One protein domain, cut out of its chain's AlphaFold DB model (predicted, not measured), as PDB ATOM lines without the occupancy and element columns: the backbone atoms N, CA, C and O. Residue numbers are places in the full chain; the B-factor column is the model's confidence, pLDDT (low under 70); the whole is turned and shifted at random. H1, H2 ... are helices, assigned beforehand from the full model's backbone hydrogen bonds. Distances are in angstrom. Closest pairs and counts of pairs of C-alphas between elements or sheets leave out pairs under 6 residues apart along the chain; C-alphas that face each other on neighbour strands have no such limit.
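This is residues 26 to 89 of the 91 residues of the protein "Flagellar hook-basal body complex protein FliE" of Planococcaceae bacterium Storch 2/2-2 (UniProt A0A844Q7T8). Two long helices make an open, flat V, with the longer H2 as one arm, H1 as the other and a six-residue link at the point; the arms stay apart. The printed part has 64 residues with two named helices, H1 then H2, and no named strand; the class is all helix. It is extended, with a radius of gyration of the C-alphas of 19.9 A and spans of 60 by 39 by 10 A.

Find C-alpha 55 at (106.305, 102.121, 99.152); from there H2, residues 55 to 88, runs 49.9 A to C-alpha 88 at (59.003, 89.068, 108.009). Go back to C-alpha 26 at (93.173, 71.037, 116.465), where H1, residues 26 to 48, begins its 32.5 A.

H2 and H1 are apart, with no C-alpha of one within 8 A of the other. A short link joins them. In both helices every O i to N i+4 pair is within hydrogen-bond range.

The C-alphas farthest apart, of Arg 49 and Met 89, are 60.6 A apart. The printed part has no cut. Look at residues 46 to 56 for pLDDT under 70.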
ATOM      1  N   LEU A  26      92.708  70.094 115.452       83.62
ATOM      2  CA  LEU A  26      93.173  71.037 116.465       83.62
ATOM      3  C   LEU A  26      94.692  70.947 116.662       83.62
ATOM      4  O   LEU A  26      95.363  71.968 116.789       83.62
ATOM      5  N   LYS A  27      95.246  69.729 116.661       86.44
ATOM      6  CA  LYS A  27      96.692  69.510 116.753       86.44
ATOM      7  C   LYS A  27      97.427  70.075 115.537       86.44
ATOM      8  O   LYS A  27      98.442  70.740 115.720       86.44
ATOM      9  N   GLU A  28      96.913  69.834 114.332       88.19
ATOM     10  CA  GLU A  28      97.455  70.386 113.085       88.19
ATOM     11  C   GLU A  28      97.417  71.923 113.116       88.19
ATOM     12  O   GLU A  28      98.442  72.552 112.876       88.19
ATOM     13  N   ALA A  29      96.304  72.527 113.542       82.69
ATOM     14  CA  ALA A  29      96.176  73.981 113.665       82.69
ATOM     15  C   ALA A  29      97.163  74.586 114.682       82.69
ATOM     16  O   ALA A  29      97.777  75.616 114.419       82.69
ATOM     17  N   ILE A  30      97.369  73.944 115.839       89.25
ATOM     18  CA  ILE A  30      98.356  74.403 116.835       89.25
ATOM     19  C   ILE A  30      99.785  74.302 116.280       89.25
ATOM     20  O   ILE A  30     100.594  75.206 116.490       89.25
ATOM     21  N   GLN A  31     100.103  73.222 115.562       90.38
ATOM     22  CA  GLN A  31     101.405  73.059 114.907       90.38
ATOM     23  C   GLN A  31     101.614  74.096 113.795       90.38
ATOM     24  O   GLN A  31     102.715  74.626 113.639       90.38
ATOM     25  N   GLU A  32     100.563  74.421 113.051       87.69
ATOM     26  CA  GLU A  32     100.584  75.449 112.016       87.69
ATOM     27  C   GLU A  32     100.836  76.840 112.611       87.69
ATOM     28  O   GLU A  32     101.678  77.574 112.098       87.69
ATOM     29  N   VAL A  33     100.214  77.171 113.747       88.62
ATOM     30  CA  VAL A  33     100.462  78.428 114.473       88.62
ATOM     31  C   VAL A  33     101.908  78.525 114.974       88.62
ATOM     32  O   VAL A  33     102.534  79.565 114.787       88.62
ATOM     33  N   ASP A  34     102.476  77.460 115.554       89.06
ATOM     34  CA  ASP A  34     103.896  77.438 115.967       89.06
ATOM     35  C   ASP A  34     104.839  77.652 114.771       89.06
ATOM     36  O   ASP A  34     105.830  78.381 114.847       89.06
ATOM     37  N   THR A  35     104.494  77.054 113.629       88.88
ATOM     38  CA  THR A  35     105.267  77.199 112.393       88.88
ATOM     39  C   THR A  35     105.172  78.627 111.854       88.88
ATOM     40  O   THR A  35     106.192  79.233 111.523       88.88
ATOM     41  N   LEU A  36     103.968  79.202 111.823       82.06
ATOM     42  CA  LEU A  36     103.723  80.586 111.416       82.06
ATOM     43  C   LEU A  36     104.426  81.590 112.334       82.06
ATOM     44  O   LEU A  36     104.966  82.575 111.838       82.06
ATOM     45  N   GLN A  37     104.484  81.332 113.645       81.06
ATOM     46  CA  GLN A  37     105.215  82.174 114.592       81.06
ATOM     47  C   GLN A  37     106.713  82.198 114.272       81.06
ATOM     48  O   GLN A  37     107.290  83.276 114.156       81.06
ATOM     49  N   LYS A  38     107.334  81.039 114.023       87.88
ATOM     50  CA  LYS A  38     108.756  80.959 113.638       87.88
ATOM     51  C   LYS A  38     109.044  81.678 112.322       87.88
ATOM     52  O   LYS A  38     110.048  82.378 112.208       87.88
ATOM     53  N   VAL A  39     108.156  81.537 111.337       83.38
ATOM     54  CA  VAL A  39     108.259  82.250 110.055       83.38
ATOM     55  C   VAL A  39     108.109  83.759 110.256       83.38
ATOM     56  O   VAL A  39     108.849  84.530 109.650       83.38
ATOM     57  N   SER A  40     107.192  84.191 111.125       76.44
ATOM     58  CA  SER A  40     106.998  85.597 111.490       76.44
ATOM     59  C   SER A  40     108.223  86.180 112.197       76.44
ATOM     60  O   SER A  40     108.647  87.288 111.874       76.44
ATOM     61  N   ASP A  41     108.847  85.427 113.101       82.56
ATOM     62  CA  ASP A  41     110.071  85.835 113.793       82.56
ATOM     63  C   ASP A  41     111.241  85.967 112.806       82.56
ATOM     64  O   ASP A  41     111.993  86.944 112.840       82.56
ATOM     65  N   GLU A  42     111.359  85.034 111.857       80.19
ATOM     66  CA  GLU A  42     112.358  85.097 110.788       80.19
ATOM     67  C   GLU A  42     112.105  86.276 109.835       80.19
ATOM     68  O   GLU A  42     113.038  86.998 109.471       80.19
ATOM     69  N   ALA A  43     110.848  86.504 109.451       70.12
ATOM     70  CA  ALA A  43     110.432  87.621 108.613       70.12
ATOM     71  C   ALA A  43     110.657  88.967 109.315       70.12
ATOM     72  O   ALA A  43     111.148  89.907 108.698       70.12
ATOM     73  N   THR A  44     110.392  89.047 110.620       73.69
ATOM     74  CA  THR A  44     110.672  90.223 111.455       73.69
ATOM     75  C   THR A  44     112.176  90.466 111.545       73.69
ATOM     76  O   THR A  44     112.634  91.592 111.353       73.69
ATOM     77  N   ALA A  45     112.979  89.415 111.725       72.19
ATOM     78  CA  ALA A  45     114.436  89.516 111.712       72.19
ATOM     79  C   ALA A  45     114.998  89.942 110.340       72.19
ATOM     80  O   ALA A  45     116.038  90.603 110.286       72.19
ATOM     81  N   LYS A  46     114.334  89.578 109.233       62.50
ATOM     82  CA  LYS A  46     114.640  90.036 107.863       62.50
ATOM     83  C   LYS A  46     114.201  91.487 107.624       62.50
ATOM     84  O   LYS A  46     114.945  92.255 107.021       62.50
ATOM     85  N   LEU A  47     113.056  91.896 108.167       62.50
ATOM     86  CA  LEU A  47     112.545  93.266 108.087       62.50
ATOM     87  C   LEU A  47     113.437  94.251 108.860       62.50
ATOM     88  O   LEU A  47     113.786  95.306 108.338       62.50
ATOM     89  N   VAL A  48     113.883  93.877 110.065       64.94
ATOM     90  CA  VAL A  48     114.852  94.653 110.867       64.94
ATOM     91  C   VAL A  48     116.208  94.779 110.153       64.94
ATOM     92  O   VAL A  48     116.915  95.765 110.345       64.94
ATOM     93  N   ARG A  49     116.550  93.828 109.271       66.00
ATOM     94  CA  ARG A  49     117.725  93.886 108.382       66.00
ATOM     95  C   ARG A  49     117.568  94.845 107.190       66.00
ATOM     96  O   ARG A  49     118.535  95.037 106.458       66.00
ATOM     97  N   GLY A  50     116.412  95.490 107.025       58.00
ATOM     98  CA  GLY A  50     116.230  96.591 106.075       58.00
ATOM     99  C   GLY A  50     116.006  96.163 104.623       58.00
ATOM    100  O   GLY A  50     116.374  96.899 103.705       58.00
ATOM    101  N   GLU A  51     115.406  94.996 104.382       58.66
ATOM    102  CA  GLU A  51     114.998  94.613 103.027       58.66
ATOM    103  C   GLU A  51     113.850  95.509 102.520       58.66
ATOM    104  O   GLU A  51     112.832  95.710 103.182       58.66
ATOM    105  N   LYS A  52     114.080  96.098 101.340       50.47
ATOM    106  CA  LYS A  52     113.316  97.159 100.662       50.47
ATOM    107  C   LYS A  52     111.792  97.019 100.786       50.47
ATOM    108  O   LYS A  52     111.164  96.250 100.063       50.47
ATOM    109  N   VAL A  53     111.189  97.862 101.623       56.59
ATOM    110  CA  VAL A  53     109.748  98.124 101.589       56.59
ATOM    111  C   VAL A  53     109.469  99.006 100.376       56.59
ATOM    112  O   VAL A  53     109.742 100.206 100.378       56.59
ATOM    113  N   ASP A  54     108.963  98.396  99.313       61.94
ATOM    114  CA  ASP A  54     108.517  99.108  98.121       61.94
ATOM    115  C   ASP A  54     107.257  99.914  98.487       61.94
ATOM    116  O   ASP A  54     106.161  99.361  98.604       61.94
ATOM    117  N   LEU A  55     107.403 101.220  98.752       59.66
ATOM    118  CA  LEU A  55     106.305 102.121  99.152       59.66
ATOM    119  C   LEU A  55     105.090 102.035  98.210       59.66
ATOM    120  O   LEU A  55     103.953 102.238  98.643       59.66
ATOM    121  N   HIS A  56     105.319 101.695  96.939       65.75
ATOM    122  CA  HIS A  56     104.264 101.465  95.959       65.75
ATOM    123  C   HIS A  56     103.320 100.327  96.380       65.75
ATOM    124  O   HIS A  56     102.100 100.481  96.332       65.75
ATOM    125  N   ASN A  57     103.874  99.222  96.884       72.25
ATOM    126  CA  ASN A  57     103.086  98.088  97.356       72.25
ATOM    127  C   ASN A  57     102.255  98.468  98.582       72.25
ATOM    128  O   ASN A  57     101.086  98.099  98.650       72.25
ATOM    129  N   VAL A  58     102.793  99.263  99.512       77.12
ATOM    130  CA  VAL A  58     102.052  99.698 100.712       77.12
ATOM    131  C   VAL A  58     100.793 100.485 100.336       77.12
ATOM    132  O   VAL A  58      99.721 100.204 100.873       77.12
ATOM    133  N   MET A  59     100.877 101.416  99.377       79.56
ATOM    134  CA  MET A  59      99.700 102.170  98.923       79.56
ATOM    135  C   MET A  59      98.672 101.282  98.212       79.56
ATOM    136  O   MET A  59      97.476 101.401  98.477       79.56
ATOM    137  N   VAL A  60      99.120 100.355  97.358       85.56
ATOM    138  CA  VAL A  60      98.226  99.403  96.676       85.56
ATOM    139  C   VAL A  60      97.540  98.476  97.683       85.56
ATOM    140  O   VAL A  60      96.338  98.230  97.583       85.56
ATOM    141  N   HIS A  61      98.271  97.980  98.681       82.50
ATOM    142  CA  HIS A  61      97.713  97.162  99.756       82.50
ATOM    143  C   HIS A  61      96.702  97.947 100.597       82.50
ATOM    144  O   HIS A  61      95.624  97.423 100.875       82.50
ATOM    145  N   ALA A  62      96.993  99.206 100.936       86.81
ATOM    146  CA  ALA A  62      96.065 100.070 101.661       86.81
ATOM    147  C   ALA A  62      94.768 100.322 100.870       86.81
ATOM    148  O   ALA A  62      93.674 100.225 101.431       86.81
ATOM    149  N   GLN A  63      94.862 100.571  99.559       88.81
ATOM    150  CA  GLN A  63      93.689 100.725  98.695       88.81
ATOM    151  C   GLN A  63      92.860  99.437  98.613       88.81
ATOM    152  O   GLN A  63      91.641  99.480  98.776       88.81
ATOM    153  N   LYS A  64      93.509  98.279  98.431       88.88
ATOM    154  CA  LYS A  64      92.831  96.972  98.428       88.88
ATOM    155  C   LYS A  64      92.122  96.689  99.753       88.88
ATOM    156  O   LYS A  64      90.983  96.235  99.738       88.88
ATOM    157  N   ALA A  65      92.766  96.984 100.883       91.50
ATOM    158  CA  ALA A  65      92.183  96.798 102.209       91.50
ATOM    159  C   ALA A  65      90.939  97.677 102.421       91.50
ATOM    160  O   ALA A  65      89.938  97.199 102.950       91.50
ATOM    161  N   ASN A  66      90.968  98.933 101.965       93.75
ATOM    162  CA  ASN A  66      89.822  99.840 102.056       93.75
ATOM    163  C   ASN A  66      88.615  99.327 101.245       93.75
ATOM    164  O   ASN A  66      87.497  99.260 101.761       93.75
ATOM    165  N   ILE A  67      88.856  98.881 100.007       95.69
ATOM    166  CA  ILE A  67      87.816  98.293  99.152       95.69
ATOM    167  C   ILE A  67      87.241  97.034  99.812       95.69
ATOM    168  O   ILE A  67      86.028  96.929  99.977       95.69
ATOM    169  N   ALA A  68      88.100  96.115 100.263       93.88
ATOM    170  CA  ALA A  68      87.675  94.875 100.910       93.88
ATOM    171  C   ALA A  68      86.843  95.121 102.180       93.88
ATOM    172  O   ALA A  68      85.840  94.440 102.409       93.88
ATOM    173  N   LEU A  69      87.222  96.112 102.992       94.56
ATOM    174  CA  LEU A  69      86.472  96.499 104.186       94.56
ATOM    175  C   LEU A  69      85.076  97.013 103.822       94.56
ATOM    176  O   LEU A  69      84.089  96.576 104.411       94.56
ATOM    177  N   THR A  70      84.994  97.899 102.829       93.44
ATOM    178  CA  THR A  70      83.722  98.456 102.350       93.44
ATOM    179  C   THR A  70      82.802  97.349 101.839       93.44
ATOM    180  O   THR A  70      81.665  97.235 102.292       93.44
ATOM    181  N   THR A  71      83.319  96.450 100.998       94.94
ATOM    182  CA  THR A  71      82.566  95.290 100.501       94.94
ATOM    183  C   THR A  71      82.094  94.378 101.634       94.94
ATOM    184  O   THR A  71      80.963  93.901 101.625       94.94
ATOM    185  N   THR A  72      82.922  94.157 102.656       94.69
ATOM    186  CA  THR A  72      82.542  93.337 103.818       94.69
ATOM    187  C   THR A  72      81.376  93.959 104.588       94.69
ATOM    188  O   THR A  72      80.465  93.251 105.019       94.69
ATOM    189  N   VAL A  73      81.369  95.286 104.741       95.50
ATOM    190  CA  VAL A  73      80.256  96.010 105.371       95.50
ATOM    191  C   VAL A  73      78.973  95.868 104.551       95.50
ATOM    192  O   VAL A  73      77.916  95.618 105.129       95.50
ATOM    193  N   GLU A  74      79.053  95.969 103.225       93.56
ATOM    194  CA  GLU A  74      77.901  95.769 102.339       93.56
ATOM    195  C   GLU A  74      77.342  94.347 102.433       93.56
ATOM    196  O   GLU A  74      76.136  94.178 102.609       93.56
ATOM    197  N   ILE A  75      78.207  93.328 102.410       93.88
ATOM    198  CA  ILE A  75      77.807  91.926 102.595       93.88
ATOM    199  C   ILE A  75      77.124  91.746 103.951       93.88
ATOM    200  O   ILE A  75      76.036  91.178 104.018       93.88
ATOM    201  N   ARG A  76      77.713  92.271 105.036       92.38
ATOM    202  CA  ARG A  76      77.111  92.215 106.377       92.38
ATOM    203  C   ARG A  76      75.712  92.826 106.377       92.38
ATOM    204  O   ARG A  76      74.788  92.225 106.915       92.38
ATOM    205  N   ASN A  77      75.552  94.003 105.777       92.19
ATOM    206  CA  ASN A  77      74.259  94.676 105.714       92.19
ATOM    207  C   ASN A  77      73.241  93.838 104.917       92.19
ATOM    208  O   ASN A  77      72.128  93.639 105.395       92.19
ATOM    209  N   LYS A  78      73.637  93.257 103.776       89.38
ATOM    210  CA  LYS A  78      72.779  92.374 102.964       89.38
ATOM    211  C   LYS A  78      72.363  91.098 103.692       89.38
ATOM    212  O   LYS A  78      71.224  90.669 103.561       89.38
ATOM    213  N   VAL A  79      73.253  90.512 104.491       90.25
ATOM    214  CA  VAL A  79      72.935  89.337 105.320       90.25
ATOM    215  C   VAL A  79      71.921  89.691 106.410       90.25
ATOM    216  O   VAL A  79      70.985  88.929 106.646       90.25
ATOM    217  N   VAL A  80      72.069  90.854 107.051       90.88
ATOM    218  CA  VAL A  80      71.100  91.336 108.050       90.88
ATOM    219  C   VAL A  80      69.741  91.619 107.405       90.88
ATOM    220  O   VAL A  80      68.722  91.217 107.959       90.88
ATOM    221  N   GLU A  81      69.719  92.263 106.236       87.56
ATOM    222  CA  GLU A  81      68.497  92.489 105.453       87.56
ATOM    223  C   GLU A  81      67.809  91.162 105.102       87.56
ATOM    224  O   GLU A  81      66.628  90.998 105.395       87.56
ATOM    225  N   ALA A  82      68.553  90.184 104.575       86.69
ATOM    226  CA  ALA A  82      68.019  88.869 104.223       86.69
ATOM    227  C   ALA A  82      67.438  88.128 105.440       86.69
ATOM    228  O   ALA A  82      66.370  87.525 105.350       86.69
ATOM    229  N   TYR A  83      68.095  88.209 106.602       88.38
ATOM    230  CA  TYR A  83      67.557  87.647 107.842       88.38
ATOM    231  C   TYR A  83      66.252  88.334 108.264       88.38
ATOM    232  O   TYR A  83      65.278  87.667 108.620       88.38
ATOM    233  N   GLN A  84      66.214  89.668 108.205       84.81
ATOM    234  CA  GLN A  84      65.005  90.430 108.520       84.81
ATOM    235  C   GLN A  84      63.859  90.111 107.556       84.81
ATOM    236  O   GLN A  84      62.712  90.048 107.988       84.81
ATOM    237  N   GLU A  85      64.152  89.902 106.275       81.12
ATOM    238  CA  GLU A  85      63.161  89.561 105.256       81.12
ATOM    239  C   GLU A  85      62.574  88.163 105.479       81.12
ATOM    240  O   GLU A  85      61.353  88.022 105.519       81.12
ATOM    241  N   ILE A  86      63.413  87.156 105.760       79.75
ATOM    242  CA  ILE A  86      62.955  85.806 106.135       79.75
ATOM    243  C   ILE A  86      62.091  85.859 107.401       79.75
ATOM    244  O   ILE A  86      61.050  85.215 107.462       79.75
ATOM    245  N   SER A  87      62.475  86.660 108.401       78.62
ATOM    246  CA  SER A  87      61.690  86.819 109.633       78.62
ATOM    247  C   SER A  87      60.355  87.537 109.419       78.62
ATOM    248  O   SER A  87      59.471  87.429 110.271       78.62
ATOM    249  N   ARG A  88      60.221  88.325 108.345       74.00
ATOM    250  CA  ARG A  88      59.003  89.068 108.009       74.00
ATOM    251  C   ARG A  88      58.097  88.325 107.046       74.00
ATOM    252  O   ARG A  88      56.965  88.774 106.898       74.00
ATOM    253  N   MET A  89      58.546  87.237 106.420       77.75
ATOM    254  CA  MET A  89      57.637  86.320 105.742       77.75
ATOM    255  C   MET A  89      56.791  85.619 106.812       77.75
ATOM    256  O   MET A  89      57.325  84.805 107.567       77.75
TER     257      MET A  89